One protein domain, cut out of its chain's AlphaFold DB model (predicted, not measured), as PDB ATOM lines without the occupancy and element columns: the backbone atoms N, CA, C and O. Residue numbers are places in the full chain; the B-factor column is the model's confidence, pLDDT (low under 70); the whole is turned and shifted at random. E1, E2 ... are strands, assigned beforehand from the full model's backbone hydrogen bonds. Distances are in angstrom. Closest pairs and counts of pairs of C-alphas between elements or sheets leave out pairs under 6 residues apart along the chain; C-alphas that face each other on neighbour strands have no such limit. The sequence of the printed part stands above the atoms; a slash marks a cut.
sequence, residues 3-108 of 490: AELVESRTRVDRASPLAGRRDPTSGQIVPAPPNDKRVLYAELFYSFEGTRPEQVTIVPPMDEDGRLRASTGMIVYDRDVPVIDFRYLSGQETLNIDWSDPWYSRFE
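What this domain is: This is residues 3 to 108 of the 490 residues of an uncharacterized protein of Sulfitobacter sp. SK012 (UniProt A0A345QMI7). With little regular structure, this loose model sets a hairpin of two longer strands, E1 and E2, apart from two short strand pairs, E3 with E6 and E4 with E5, among long loops. Its 106 printed residues include six named strands, E1 to E6 in chain order, in three antiparallel two-stranded sheets. The class is all strand, with 30 residues in named elements. The radius of gyration of the C-alphas is 17.1 A; the spans are 46 by 35 by 34 A.

How they stand to each other: E1, residues 3 to 10, and E2, residues 38 to 45, form an antiparallel hairpin at 163 degrees; N 7 and O 41, 2.9 A, are within hydrogen-bond range. E3, residues 55 to 58, is antiparallel to E6, residues 93 to 96, with N 56 and O 95 at 2.9 A. E4, residues 72 to 74, and E5, residues 87 to 89, form an antiparallel hairpin, with N 74 and O 87 at 2.8 A.

Where its parts are: E1, 19.5 A, begins at C-alpha 3 (132.188, 130.450, 166.597). E2 measures 22.9 A. E6 ends at C-alpha 96 (118.494, 141.628, 183.507).

The domain as a whole: The farthest C-alphas, Pro 24 and Gly 50, are 49.5 A apart. The printed part has no cut. Links E1 to E2, E3 to E4 and E4 to E5 are long. Residues 13 to 33 have pLDDT under 70.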
ATOM      1  N   ALA A   3     132.762 130.018 167.866       90.00
ATOM      2  CA  ALA A   3     132.188 130.450 166.597       90.00
ATOM      3  C   ALA A   3     131.575 129.218 165.930       90.00
ATOM      4  O   ALA A   3     132.308 128.316 165.532       90.00
ATOM      5  N   GLU A   4     130.248 129.171 165.861       93.25
ATOM      6  CA  GLU A   4     129.503 128.033 165.307       93.25
ATOM      7  C   GLU A   4     129.481 128.088 163.775       93.25
ATOM      8  O   GLU A   4     129.583 127.068 163.097       93.25
ATOM      9  N   LEU A   5     129.411 129.299 163.216       94.12
ATOM     10  CA  LEU A   5     129.413 129.534 161.776       94.12
ATOM     11  C   LEU A   5     130.074 130.875 161.470       94.12
ATOM     12  O   LEU A   5     129.764 131.872 162.113       94.12
ATOM     13  N   VAL A   6     130.965 130.916 160.477       94.44
ATOM     14  CA  VAL A   6     131.515 132.159 159.919       94.44
ATOM     15  C   VAL A   6     131.615 132.004 158.408       94.44
ATOM     16  O   VAL A   6     132.362 131.162 157.919       94.44
ATOM     17  N   GLU A   7     130.881 132.819 157.658       95.00
ATOM     18  CA  GLU A   7     130.869 132.738 156.198       95.00
ATOM     19  C   GLU A   7     130.592 134.089 155.537       95.00
ATOM     20  O   GLU A   7     129.952 134.981 156.097       95.00
ATOM     21  N   SER A   8     131.073 134.245 154.304       93.38
ATOM     22  CA  SER A   8     130.708 135.393 153.480       93.38
ATOM     23  C   SER A   8     129.305 135.181 152.922       93.38
ATOM     24  O   SER A   8     129.059 134.218 152.200       93.38
ATOM     25  N   ARG A   9     128.400 136.122 153.180       92.06
ATOM     26  CA  ARG A   9     127.069 136.182 152.568       92.06
ATOM     27  C   ARG A   9     126.947 137.412 151.681       92.06
ATOM     28  O   ARG A   9     127.764 138.332 151.719       92.06
ATOM     29  N   THR A  10     125.892 137.434 150.878       89.81
ATOM     30  CA  THR A  10     125.470 138.643 150.170       89.81
ATOM     31  C   THR A  10     124.309 139.264 150.934       89.81
ATOM     32  O   THR A  10     123.380 138.563 151.336       89.81
ATOM     33  N   ARG A  11     124.355 140.579 151.151       84.44
ATOM     34  CA  ARG A  11     123.267 141.348 151.742       84.44
ATOM     35  C   ARG A  11     122.018 141.147 150.894       84.44
ATOM     36  O   ARG A  11     121.996 141.501 149.717       84.44
ATOM     37  N   VAL A  12     120.975 140.616 151.518       77.44
ATOM     38  CA  VAL A  12     119.633 140.617 150.944       77.44
ATOM     39  C   VAL A  12     119.124 142.050 151.021       77.44
ATOM     40  O   VAL A  12     119.007 142.606 152.117       77.44
ATOM     41  N   ASP A  13     118.867 142.665 149.870       65.00
ATOM     42  CA  ASP A  13     118.319 144.015 149.829       65.00
ATOM     43  C   ASP A  13     116.898 143.974 150.398       65.00
ATOM     44  O   ASP A  13     115.974 143.409 149.816       65.00
ATOM     45  N   ARG A  14     116.734 144.547 151.590       60.09
ATOM     46  CA  ARG A  14     115.424 144.790 152.182       60.09
ATOM     47  C   ARG A  14     115.007 146.178 151.730       60.09
ATOM     48  O   ARG A  14     115.752 147.131 151.955       60.09
ATOM     49  N   ALA A  15     113.853 146.289 151.079       50.81
ATOM     50  CA  ALA A  15     113.302 147.573 150.677       50.81
ATOM     51  C   ALA A  15     113.043 148.420 151.934       50.81
ATOM     52  O   ALA A  15     112.019 148.277 152.596       50.81
ATOM     53  N   SER A  16     113.996 149.275 152.299       52.47
ATOM     54  CA  SER A  16     113.696 150.426 153.135       52.47
ATOM     55  C   SER A  16     113.092 151.466 152.195       52.47
ATOM     56  O   SER A  16     113.814 151.962 151.326       52.47
ATOM     57  N   PRO A  17     111.794 151.802 152.319       51.75
ATOM     58  CA  PRO A  17     111.148 152.777 151.436       51.75
ATOM     59  C   PRO A  17     111.774 154.175 151.550       51.75
ATOM     60  O   PRO A  17     111.544 155.030 150.696       51.75
ATOM     61  N   LEU A  18     112.589 154.396 152.588       49.72
ATOM     62  CA  LEU A  18     113.300 155.639 152.846       49.72
ATOM     63  C   LEU A  18     114.793 155.575 152.496       49.72
ATOM     64  O   LEU A  18     115.438 156.612 152.558       49.72
ATOM     65  N   ALA A  19     115.370 154.427 152.113       59.06
ATOM     66  CA  ALA A  19     116.801 154.349 151.791       59.06
ATOM     67  C   ALA A  19     117.184 155.318 150.660       59.06
ATOM     68  O   ALA A  19     116.606 155.291 149.575       59.06
ATOM     69  N   GLY A  20     118.166 156.186 150.921       57.53
ATOM     70  CA  GLY A  20     118.585 157.249 150.006       57.53
ATOM     71  C   GLY A  20     117.621 158.441 149.923       57.53
ATOM     72  O   GLY A  20     117.882 159.371 149.163       57.53
ATOM     73  N   ARG A  21     116.518 158.440 150.684       59.44
ATOM     74  CA  ARG A  21     115.522 159.520 150.735       59.44
ATOM     75  C   ARG A  21     115.650 160.314 152.032       59.44
ATOM     76  O   ARG A  21     116.183 159.841 153.035       59.44
ATOM     77  N   ARG A  22     115.166 161.557 152.001       62.28
ATOM     78  CA  ARG A  22     115.052 162.399 153.193       62.28
ATOM     79  C   ARG A  22     113.862 161.913 154.016       62.28
ATOM     80  O   ARG A  22     112.745 161.878 153.510       62.28
ATOM     81  N   ASP A  23     114.124 161.526 155.254       54.41
ATOM     82  CA  ASP A  23     113.103 161.142 156.216       54.41
ATOM     83  C   ASP A  23     112.170 162.344 156.475       54.41
ATOM     84  O   ASP A  23     112.660 163.434 156.792       54.41
ATOM     85  N   PRO A  24     110.846 162.192 156.298       44.03
ATOM     86  CA  PRO A  24     109.907 163.312 156.353       44.03
ATOM     87  C   PRO A  24     109.719 163.886 157.765       44.03
ATOM     88  O   PRO A  24     109.256 165.015 157.896       44.03
ATOM     89  N   THR A  25     110.098 163.146 158.810       44.38
ATOM     90  CA  THR A  25     109.890 163.533 160.212       44.38
ATOM     91  C   THR A  25     111.134 164.189 160.809       44.38
ATOM     92  O   THR A  25     111.054 165.207 161.487       44.38
ATOM     93  N   SER A  26     112.306 163.615 160.550       59.84
ATOM     94  CA  SER A  26     113.599 164.067 161.079       59.84
ATOM     95  C   SER A  26     114.356 164.985 160.118       59.84
ATOM     96  O   SER A  26     115.315 165.646 160.517       59.84
ATOM     97  N   GLY A  27     113.975 165.013 158.836       65.94
ATOM     98  CA  GLY A  27     114.658 165.773 157.794       65.94
ATOM     99  C   GLY A  27     116.048 165.240 157.434       65.94
ATOM    100  O   GLY A  27     116.724 165.861 156.612       65.94
ATOM    101  N   GLN A  28     116.494 164.120 158.009       59.12
ATOM    102  CA  GLN A  28     117.793 163.515 157.719       59.12
ATOM    103  C   GLN A  28     117.726 162.626 156.473       59.12
ATOM    104  O   GLN A  28     116.716 161.986 156.203       59.12
ATOM    105  N   ILE A  29     118.805 162.585 155.688       64.56
ATOM    106  CA  ILE A  29     118.913 161.641 154.569       64.56
ATOM    107  C   ILE A  29     119.224 160.272 155.159       64.56
ATOM    108  O   ILE A  29     120.267 160.096 155.787       64.56
ATOM    109  N   VAL A  30     118.339 159.304 154.938       63.47
ATOM    110  CA  VAL A  30     118.618 157.919 155.307       63.47
ATOM    111  C   VAL A  30     119.693 157.410 154.347       63.47
ATOM    112  O   VAL A  30     119.464 157.402 153.133       63.47
ATOM    113  N   PRO A  31     120.878 157.011 154.836       63.25
ATOM    114  CA  PRO A  31     121.965 156.598 153.964       63.25
ATOM    115  C   PRO A  31     121.545 155.400 153.110       63.25
ATOM    116  O   PRO A  31     120.923 154.450 153.594       63.25
ATOM    117  N   ALA A  32     121.885 155.452 151.821       66.88
ATOM    118  CA  ALA A  32     121.755 154.295 150.952       66.88
ATOM    119  C   ALA A  32     122.682 153.178 151.462       66.88
ATOM    120  O   ALA A  32     123.773 153.460 151.970       66.88
ATOM    121  N   PRO A  33     122.270 151.911 151.349       69.31
ATOM    122  CA  PRO A  33     123.117 150.818 151.782       69.31
ATOM    123  C   PRO A  33     124.367 150.730 150.873       69.31
ATOM    124  O   PRO A  33     124.278 151.072 149.692       69.31
ATOM    125  N   PRO A  34     125.535 150.282 151.379       76.56
ATOM    126  CA  PRO A  34     126.777 150.242 150.603       76.56
ATOM    127  C   PRO A  34     126.632 149.512 149.261       76.56
ATOM    128  O   PRO A  34     125.923 148.503 149.188       76.56
ATOM    129  N   ASN A  35     127.336 149.988 148.226       83.25
ATOM    130  CA  ASN A  35     127.356 149.355 146.898       83.25
ATOM    131  C   ASN A  35     127.898 147.921 146.953       83.25
ATOM    132  O   ASN A  35     127.411 147.045 146.240       83.25
ATOM    133  N   ASP A  36     128.892 147.679 147.811       86.88
ATOM    134  CA  ASP A  36     129.371 146.331 148.082       86.88
ATOM    135  C   ASP A  36     128.330 145.581 148.916       86.88
ATOM    136  O   ASP A  36     127.966 145.988 150.023       86.88
ATOM    137  N   LYS A  37     127.823 144.491 148.347       88.38
ATOM    138  CA  LYS A  37     126.813 143.652 148.986       88.38
ATOM    139  C   LYS A  37     127.428 142.565 149.858       88.38
ATOM    140  O   LYS A  37     126.679 141.866 150.529       88.38
ATOM    141  N   ARG A  38     128.746 142.371 149.852       89.81
ATOM    142  CA  ARG A  38     129.384 141.330 150.664       89.81
ATOM    143  C   ARG A  38     129.248 141.675 152.143       89.81
ATOM    144  O   ARG A  38     129.539 142.793 152.560       89.81
ATOM    145  N   VAL A  39     128.812 140.703 152.933       89.50
ATOM    146  CA  VAL A  39     128.735 140.799 154.392       89.50
ATOM    147  C   VAL A  39     129.378 139.564 155.001       89.50
ATOM    148  O   VAL A  39     129.226 138.461 154.481       89.50
ATOM    149  N   LEU A  40     130.094 139.740 156.106       90.69
ATOM    150  CA  LEU A  40     130.531 138.613 156.916       90.69
ATOM    151  C   LEU A  40     129.397 138.259 157.874       90.69
ATOM    152  O   LEU A  40     128.951 139.106 158.648       90.69
ATOM    153  N   TYR A  41     128.922 137.025 157.799       91.69
ATOM    154  CA  TYR A  41     127.977 136.478 158.754       91.69
ATOM    155  C   TYR A  41     128.727 135.615 159.759       91.69
ATOM    156  O   TYR A  41     129.559 134.799 159.362       91.69
ATOM    157  N   ALA A  42     128.429 135.799 161.041       93.75
ATOM    158  CA  ALA A  42     128.985 134.989 162.109       93.75
ATOM    159  C   ALA A  42     127.904 134.635 163.136       93.75
ATOM    160  O   ALA A  42     127.156 135.510 163.573       93.75
ATOM    161  N   GLU A  43     127.866 133.371 163.546       94.62
ATOM    162  CA  GLU A  43     127.115 132.883 164.702       94.62
ATOM    163  C   GLU A  43     128.099 132.571 165.818       94.62
ATOM    164  O   GLU A  43     129.022 131.767 165.661       94.62
ATOM    165  N   LEU A  44     127.915 133.246 166.949       94.31
ATOM    166  CA  LEU A  44     128.787 133.136 168.106       94.31
ATOM    167  C   LEU A  44     127.975 132.601 169.279       94.31
ATOM    168  O   LEU A  44     126.975 133.204 169.668       94.31
ATOM    169  N   PHE A  45     128.431 131.501 169.864       93.50
ATOM    170  CA  PHE A  45     127.840 130.921 171.055       93.50
ATOM    171  C   PHE A  45     128.679 131.255 172.291       93.50
ATOM    172  O   PHE A  45     129.902 131.083 172.339       93.50
ATOM    173  N   TYR A  46     128.006 131.746 173.326       91.62
ATOM    174  CA  TYR A  46     128.605 132.059 174.616       91.62
ATOM    175  C   TYR A  46     127.981 131.137 175.661       91.62
ATOM    176  O   TYR A  46     126.877 131.382 176.136       91.62
ATOM    177  N   SER A  47     128.684 130.053 175.996       89.19
ATOM    178  CA  SER A  47     128.288 129.170 177.094       89.19
ATOM    179  C   SER A  47     128.417 129.893 178.432       89.19
ATOM    180  O   SER A  47     129.423 130.556 178.677       89.19
ATOM    181  N   PHE A  48     127.440 129.702 179.317       87.00
ATOM    182  CA  PHE A  48     127.512 130.154 180.709       87.00
ATOM    183  C   PHE A  48     128.173 129.125 181.643       87.00
ATOM    184  O   PHE A  48     128.064 129.250 182.857       87.00
ATOM    185  N   GLU A  49     128.830 128.090 181.106       86.31
ATOM    186  CA  GLU A  49     129.594 127.089 181.880       86.31
ATOM    187  C   GLU A  49     128.789 126.421 183.016       86.31
ATOM    188  O   GLU A  49     129.307 126.108 184.082       86.31
ATOM    189  N   GLY A  50     127.487 126.204 182.796       82.62
ATOM    190  CA  GLY A  50     126.589 125.613 183.796       82.62
ATOM    191  C   GLY A  50     126.075 126.595 184.855       82.62
ATOM    192  O   GLY A  50     125.337 126.190 185.751       82.62
ATOM    193  N   THR A  51     126.410 127.882 184.746       88.06
ATOM    194  CA  THR A  51     125.806 128.944 185.555       88.06
ATOM    195  C   THR A  51     124.525 129.472 184.912       88.06
ATOM    196  O   THR A  51     124.330 129.412 183.696       88.06
ATOM    197  N   ARG A  52     123.624 129.987 185.751       90.62
ATOM    198  CA  ARG A  52     122.375 130.630 185.339       90.62
ATOM    199  C   ARG A  52     122.484 132.128 185.656       90.62
ATOM    200  O   ARG A  52     122.140 132.513 186.771       90.62
ATOM    201  N   PRO A  53     123.022 132.959 184.743       93.62
ATOM    202  CA  PRO A  53     123.325 134.355 185.050       93.62
ATOM    203  C   PRO A  53     122.051 135.173 185.244       93.62
ATOM    204  O   PRO A  53     121.134 135.089 184.434       93.62
ATOM    205  N   GLU A  54     121.999 136.000 186.282       95.50
ATOM    206  CA  GLU A  54     120.896 136.951 186.486       95.50
ATOM    207  C   GLU A  54     121.010 138.172 185.560       95.50
ATOM    208  O   GLU A  54     120.008 138.805 185.230       95.50
ATOM    209  N   GLN A  55     122.228 138.483 185.106       96.12
ATOM    210  CA  GLN A  55     122.525 139.627 184.253       96.12
ATOM    211  C   GLN A  55     123.516 139.273 183.146       96.12
ATOM    212  O   GLN A  55     124.434 138.476 183.341       96.12
ATOM    213  N   VAL A  56     123.358 139.923 181.995       95.00
ATOM    214  CA  VAL A  56     124.307 139.886 180.879       95.00
ATOM    215  C   VAL A  56     124.649 141.315 180.488       95.00
ATOM    216  O   VAL A  56     123.771 142.104 180.156       95.00
ATOM    217  N   THR A  57     125.935 141.650 180.512       95.56
ATOM    218  CA  THR A  57     126.433 142.949 180.051       95.56
ATOM    219  C   THR A  57     126.948 142.826 178.623       95.56
ATOM    220  O   THR A  57     127.801 141.987 178.337       95.56
ATOM    221  N   ILE A  58     126.448 143.678 177.732       93.50
ATOM    222  CA  ILE A  58     126.868 143.763 176.336       93.50
ATOM    223  C   ILE A  58     127.713 145.025 176.177       93.50
ATOM    224  O   ILE A  58     127.243 146.134 176.430       93.50
ATOM    225  N   VAL A  59     128.962 144.854 175.745       92.56
ATOM    226  CA  VAL A  59     129.908 145.955 175.539       92.56
ATOM    227  C   VAL A  59     130.198 146.071 174.038       92.56
ATOM    228  O   VAL A  59     130.750 145.128 173.464       92.56
ATOM    229  N   PRO A  60     129.820 147.176 173.365       91.81
ATOM    230  CA  PRO A  60     130.182 147.390 171.969       91.81
ATOM    231  C   PRO A  60     131.695 147.632 171.828       91.81
ATOM    232  O   PRO A  60     132.365 147.964 172.805       91.81
ATOM    233  N   PRO A  61     132.264 147.513 170.617       90.88
ATOM    234  CA  PRO A  61     133.678 147.802 170.394       90.88
ATOM    235  C   PRO A  61     133.990 149.277 170.693       90.88
ATOM    236  O   PRO A  61     133.478 150.167 170.008       90.88
ATOM    237  N   MET A  62     134.853 149.535 171.678       88.50
ATOM    238  CA  MET A  62     135.268 150.883 172.091       88.50
ATOM    239  C   MET A  62     136.767 151.119 171.854       88.50
ATOM    240  O   MET A  62     137.559 150.176 171.801       88.50
ATOM    241  N   ASP A  63     137.165 152.370 171.634       89.94
ATOM    242  CA  ASP A  63     138.562 152.805 171.634       89.94
ATOM    243  C   ASP A  63     139.077 153.098 173.049       89.94
ATOM    244  O   ASP A  63     138.373 152.894 174.035       89.94
ATOM    245  N   GLU A  64     140.346 153.496 173.148       88.81
ATOM    246  CA  GLU A  64     141.002 153.771 174.433       88.81
ATOM    247  C   GLU A  64     140.375 154.970 175.167       88.81
ATOM    248  O   GLU A  64     140.425 155.027 176.393       88.81
ATOM    249  N   ASP A  65     139.719 155.874 174.431       86.50
ATOM    250  CA  ASP A  65     138.989 157.028 174.963       86.50
ATOM    251  C   ASP A  65     137.523 156.685 175.313       86.50
ATOM    252  O   ASP A  65     136.745 157.570 175.683       86.50
ATOM    253  N   GLY A  66     137.109 155.418 175.170       82.69
ATOM    254  CA  GLY A  66     135.740 154.958 175.418       82.69
ATOM    255  C   GLY A  66     134.735 155.341 174.327       82.69
ATOM    256  O   GLY A  66     133.525 155.246 174.541       82.69
ATOM    257  N   ARG A  67     135.194 155.778 173.148       85.81
ATOM    258  CA  ARG A  67     134.328 156.084 172.000       85.81
ATOM    259  C   ARG A  67     134.063 154.829 171.178       85.81
ATOM    260  O   ARG A  67     134.897 153.933 171.077       85.81
ATOM    261  N   LEU A  68     132.894 154.765 170.542       87.56
ATOM    262  CA  LEU A  68     132.514 153.638 169.688       87.56
ATOM    263  C   LEU A  68     133.436 153.538 168.464       87.56
ATOM    264  O   LEU A  68     133.529 154.478 167.677       87.56
ATOM    265  N   ARG A  69     134.048 152.367 168.255       89.94
ATOM    266  CA  ARG A  69     134.837 152.074 167.042       89.94
ATOM    267  C   ARG A  69     133.968 151.743 165.833       89.94
ATOM    268  O   ARG A  69     134.412 151.895 164.698       89.94
ATOM    269  N   ALA A  70     132.758 151.245 166.066       85.69
ATOM    270  CA  ALA A  70     131.826 150.856 165.019       85.69
ATOM    271  C   ALA A  70     130.380 151.016 165.495       85.69
ATOM    272  O   ALA A  70     130.066 150.765 166.657       85.69
ATOM    273  N   SER A  71     129.486 151.394 164.580       84.38
ATOM    274  CA  SER A  71     128.048 151.387 164.845       84.38
ATOM    275  C   SER A  71     127.526 149.952 164.856       84.38
ATOM    276  O   SER A  71     127.583 149.260 163.838       84.38
ATOM    277  N   THR A  72     126.971 149.512 165.984       88.88
ATOM    278  CA  THR A  72     126.409 148.163 166.138       88.88
ATOM    279  C   THR A  72     124.901 148.251 166.340       88.88
ATOM    280  O   THR A  72     124.435 148.730 167.370       88.88
ATOM    281  N   GLY A  73     124.128 147.809 165.347       89.94
ATOM    282  CA  GLY A  73     122.688 147.595 165.497       89.94
ATOM    283  C   GLY A  73     122.414 146.238 166.144       89.94
ATOM    284  O   GLY A  73     123.091 145.266 165.819       89.94
ATOM    285  N   MET A  74     121.430 146.160 167.035       90.56
ATOM    286  CA  MET A  74     121.069 144.934 167.740       90.56
ATOM    287  C   MET A  74     119.558 144.734 167.842       90.56
ATOM    288  O   MET A  74     118.777 145.684 167.907       90.56
ATOM    289  N   ILE A  75     119.179 143.460 167.890       91.19
ATOM    290  CA  ILE A  75     117.894 142.958 168.379       91.19
ATOM    291  C   ILE A  75     118.253 141.877 169.394       91.19
ATOM    292  O   ILE A  75     119.194 141.115 169.167       91.19
ATOM    293  N   VAL A  76     117.537 141.823 170.511       94.25
ATOM    294  CA  VAL A  76     117.818 140.875 171.593       94.25
ATOM    295  C   VAL A  76     116.563 140.084 171.901       94.25
ATOM    296  O   VAL A  76     115.483 140.665 172.021       94.25
ATOM    297  N   TYR A  77     116.728 138.771 172.042       94.88
ATOM    298  CA  TYR A  77     115.675 137.834 172.407       94.88
ATOM    299  C   TYR A  77     116.076 137.072 173.674       94.88
ATOM    300  O   TYR A  77     117.233 136.682 173.816       94.88
ATOM    301  N   ASP A  78     115.115 136.819 174.560       94.94
ATOM    302  CA  ASP A  78     115.224 135.832 175.638       94.94
ATOM    303  C   ASP A  78     114.224 134.704 175.359       94.94
ATOM    304  O   ASP A  78     113.020 134.950 175.348       94.94
ATOM    305  N   ARG A  79     114.709 133.476 175.106       91.94
ATOM    306  CA  ARG A  79     113.872 132.284 174.833       91.94
ATOM    307  C   ARG A  79     112.729 132.576 173.841       91.94
ATOM    308  O   ARG A  79     111.583 132.206 174.089       91.94
ATOM    309  N   ASP A  80     113.072 133.227 172.729       91.56
ATOM    310  CA  ASP A  80     112.194 133.661 171.621       91.56
ATOM    311  C   ASP A  80     111.339 134.913 171.874       91.56
ATOM    312  O   ASP A  80     110.698 135.423 170.953       91.56
ATOM    313  N   VAL A  81     111.381 135.493 173.076       94.56
ATOM    314  CA  VAL A  81     110.695 136.756 173.366       94.56
ATOM    315  C   VAL A  81     111.591 137.942 173.014       94.56
ATOM    316  O   VAL A  81     112.672 138.069 173.593       94.56
ATOM    317  N   PRO A  82     111.170 138.853 172.116       93.94
ATOM    318  CA  PRO A  82     111.937 140.061 171.844       93.94
ATOM    319  C   PRO A  82     112.005 140.927 173.105       93.94
ATOM    320  O   PRO A  82     110.984 141.271 173.696       93.94
ATOM    321  N   VAL A  83     113.203 141.316 173.525       95.62
ATOM    322  CA  VAL A  83     113.415 142.233 174.660       95.62
ATOM    323  C   VAL A  83     113.328 143.686 174.184       95.62
ATOM    324  O   VAL A  83     112.730 144.544 174.840       95.62
ATOM    325  N   ILE A  84     113.882 143.951 172.999       93.31
ATOM    326  CA  ILE A  84     113.952 145.270 172.366       93.31
ATOM    327  C   ILE A  84     113.565 145.193 170.892       93.31
ATOM    328  O   ILE A  84     113.763 144.160 170.250       93.31
ATOM    329  N   ASP A  85     113.076 146.304 170.341       89.62
ATOM    330  CA  ASP A  85     113.065 146.475 168.885       89.62
ATOM    331  C   ASP A  85     114.503 146.723 168.387       89.62
ATOM    332  O   ASP A  85     115.430 146.883 169.183       89.62
ATOM    333  N   PHE A  86     114.698 146.840 167.072       88.81
ATOM    334  CA  PHE A  86     116.003 147.214 166.520       88.81
ATOM    335  C   PHE A  86     116.493 148.557 167.088       88.81
ATOM    336  O   PHE A  86     115.818 149.589 166.968       88.81
ATOM    337  N   ARG A  87     117.673 148.545 167.715       88.56
ATOM    338  CA  ARG A  87     118.331 149.718 168.312       88.56
ATOM    339  C   ARG A  87     119.829 149.686 168.038       88.56
ATOM    340  O   ARG A  87     120.400 148.623 167.820       88.56
ATOM    341  N   TYR A  88     120.471 150.849 168.076       89.56
ATOM    342  CA  TYR A  88     121.928 150.944 168.037       89.56
ATOM    343  C   TYR A  88     122.496 150.942 169.456       89.56
ATOM    344  O   TYR A  88     122.003 151.663 170.322       89.56
ATOM    345  N   LEU A  89     123.545 150.151 169.678       88.62
ATOM    346  CA  LEU A  89     124.349 150.198 170.894       88.62
ATOM    347  C   LEU A  89     125.147 151.501 170.910       88.62
ATOM    348  O   LEU A  89     125.975 151.738 170.030       88.62
ATOM    349  N   SER A  90     124.881 152.336 171.911       85.31
ATOM    350  CA  SER A  90     125.579 153.613 172.109       85.31
ATOM    351  C   SER A  90     126.665 153.550 173.191       85.31
ATOM    352  O   SER A  90     127.494 154.450 173.290       85.31
ATOM    353  N   GLY A  91     126.687 152.467 173.968       89.62
ATOM    354  CA  GLY A  91     127.592 152.239 175.084       89.62
ATOM    355  C   GLY A  91     127.413 150.827 175.640       89.62
ATOM    356  O   GLY A  91     126.773 149.987 175.006       89.62
ATOM    357  N   GLN A  92     127.996 150.572 176.809       93.44
ATOM    358  CA  GLN A  92     127.765 149.341 177.563       93.44
ATOM    359  C   GLN A  92     126.311 149.283 178.045       93.44
ATOM    360  O   GLN A  92     125.804 150.262 178.584       93.44
ATOM    361  N   GLU A  93     125.668 148.127 177.892       96.06
ATOM    362  CA  GLU A  93     124.267 147.923 178.263       96.06
ATOM    363  C   GLU A  93     124.089 146.625 179.054       96.06
ATOM    364  O   GLU A  93     124.579 145.569 178.650       96.06
ATOM    365  N   THR A  94     123.360 146.692 180.169       97.88
ATOM    366  CA  THR A  94     123.109 145.545 181.055       97.88
ATOM    367  C   THR A  94     121.684 145.036 180.881       97.88
ATOM    368  O   THR A  94     120.719 145.768 181.109       97.88
ATOM    369  N   LEU A  95     121.547 143.768 180.494       97.69
ATOM    370  CA  LEU A  95     120.295 143.019 180.430       97.69
ATOM    371  C   LEU A  95     120.089 142.243 181.734       97.69
ATOM    372  O   LEU A  95     120.904 141.389 182.070       97.69
ATOM    373  N   ASN A  96     118.971 142.476 182.416       98.12
ATOM    374  CA  ASN A  96     118.494 141.628 183.507       98.12
ATOM    375  C   ASN A  96     117.629 140.499 182.932       98.12
ATOM    376  O   ASN A  96     116.693 140.774 182.174       98.12
ATOM    377  N   ILE A  97     117.929 139.252 183.298       97.00
ATOM    378  CA  ILE A  97     117.234 138.059 182.806       97.00
ATOM    379  C   ILE A  97     116.183 137.622 183.826       97.00
ATOM    380  O   ILE A  97     116.507 137.229 184.947       97.00
ATOM    381  N   ASP A  98     114.916 137.619 183.417       95.75
ATOM    382  CA  ASP A  98     113.841 137.000 184.180       95.75
ATOM    383  C   ASP A  98     113.695 135.536 183.784       95.75
ATOM    384  O   ASP A  98     113.002 135.132 182.851       95.75
ATOM    385  N   TRP A  99     114.362 134.702 184.557       93.62
ATOM    386  CA  TRP A  99     114.378 133.264 184.389       93.62
ATOM    387  C   TRP A  99     113.027 132.571 184.570       93.62
ATOM    388  O   TRP A  99     112.868 131.453 184.067       93.62
ATOM    389  N   SER A 100     112.075 133.205 185.254       92.81
ATOM    390  CA  SER A 100     110.731 132.666 185.457       92.81
ATOM    391  C   SER A 100     109.833 132.921 184.247       92.81
ATOM    392  O   SER A 100     109.090 132.028 183.841       92.81
ATOM    393  N   ASP A 101     109.955 134.097 183.630       93.81
ATOM    394  CA  ASP A 101     109.181 134.485 182.458       93.81
ATOM    395  C   ASP A 101     109.989 135.467 181.580       93.81
ATOM    396  O   ASP A 101     110.146 136.635 181.954       93.81
ATOM    397  N   PRO A 102     110.458 135.036 180.387       94.94
ATOM    398  CA  PRO A 102     111.319 135.842 179.512       94.94
ATOM    399  C   PRO A 102     110.703 137.178 179.077       94.94
ATOM    400  O   PRO A 102     111.409 138.081 178.632       94.94
ATOM    401  N   TRP A 103     109.385 137.344 179.222       95.44
ATOM    402  CA  TRP A 103     108.700 138.600 178.928       95.44
ATOM    403  C   TRP A 103     109.169 139.776 179.773       95.44
ATOM    404  O   TRP A 103     109.109 140.918 179.301       95.44
ATOM    405  N   TYR A 104     109.623 139.508 180.999       95.38
ATOM    406  CA  TYR A 104     110.039 140.535 181.954       95.38
ATOM    407  C   TYR A 104     111.551 140.773 181.987       95.38
ATOM    408  O   TYR A 104     111.994 141.699 182.679       95.38
ATOM    409  N   SER A 105     112.319 140.021 181.190       97.06
ATOM    410  CA  SER A 105     113.714 140.338 180.886       97.06
ATOM    411  C   SER A 105     113.795 141.728 180.263       97.06
ATOM    412  O   SER A 105     113.015 142.074 179.370       97.06
ATOM    413  N   ARG A 106     114.705 142.566 180.768       97.00
ATOM    414  CA  ARG A 106     114.785 143.983 180.389       97.00
ATOM    415  C   ARG A 106     116.174 144.564 180.595       97.00
ATOM    416  O   ARG A 106     116.882 144.192 181.528       97.00
ATOM    417  N   PHE A 107     116.523 145.531 179.758       97.69
ATOM    418  CA  PHE A 107     117.703 146.354 179.982       97.69
ATOM    419  C   PHE A 107     117.498 147.305 181.165       97.69
ATOM    420  O   PHE A 107     116.380 147.756 181.424       97.69
ATOM    421  N   GLU A 108     118.583 147.631 181.868       97.19
ATOM    422  CA  GLU A 108     118.593 148.717 182.860       97.19
ATOM    423  C   GLU A 108     118.304 150.070 182.199       97.19
ATOM    424  O   GLU A 108     117.571 150.904 182.737       97.19
TER     425      GLU A 108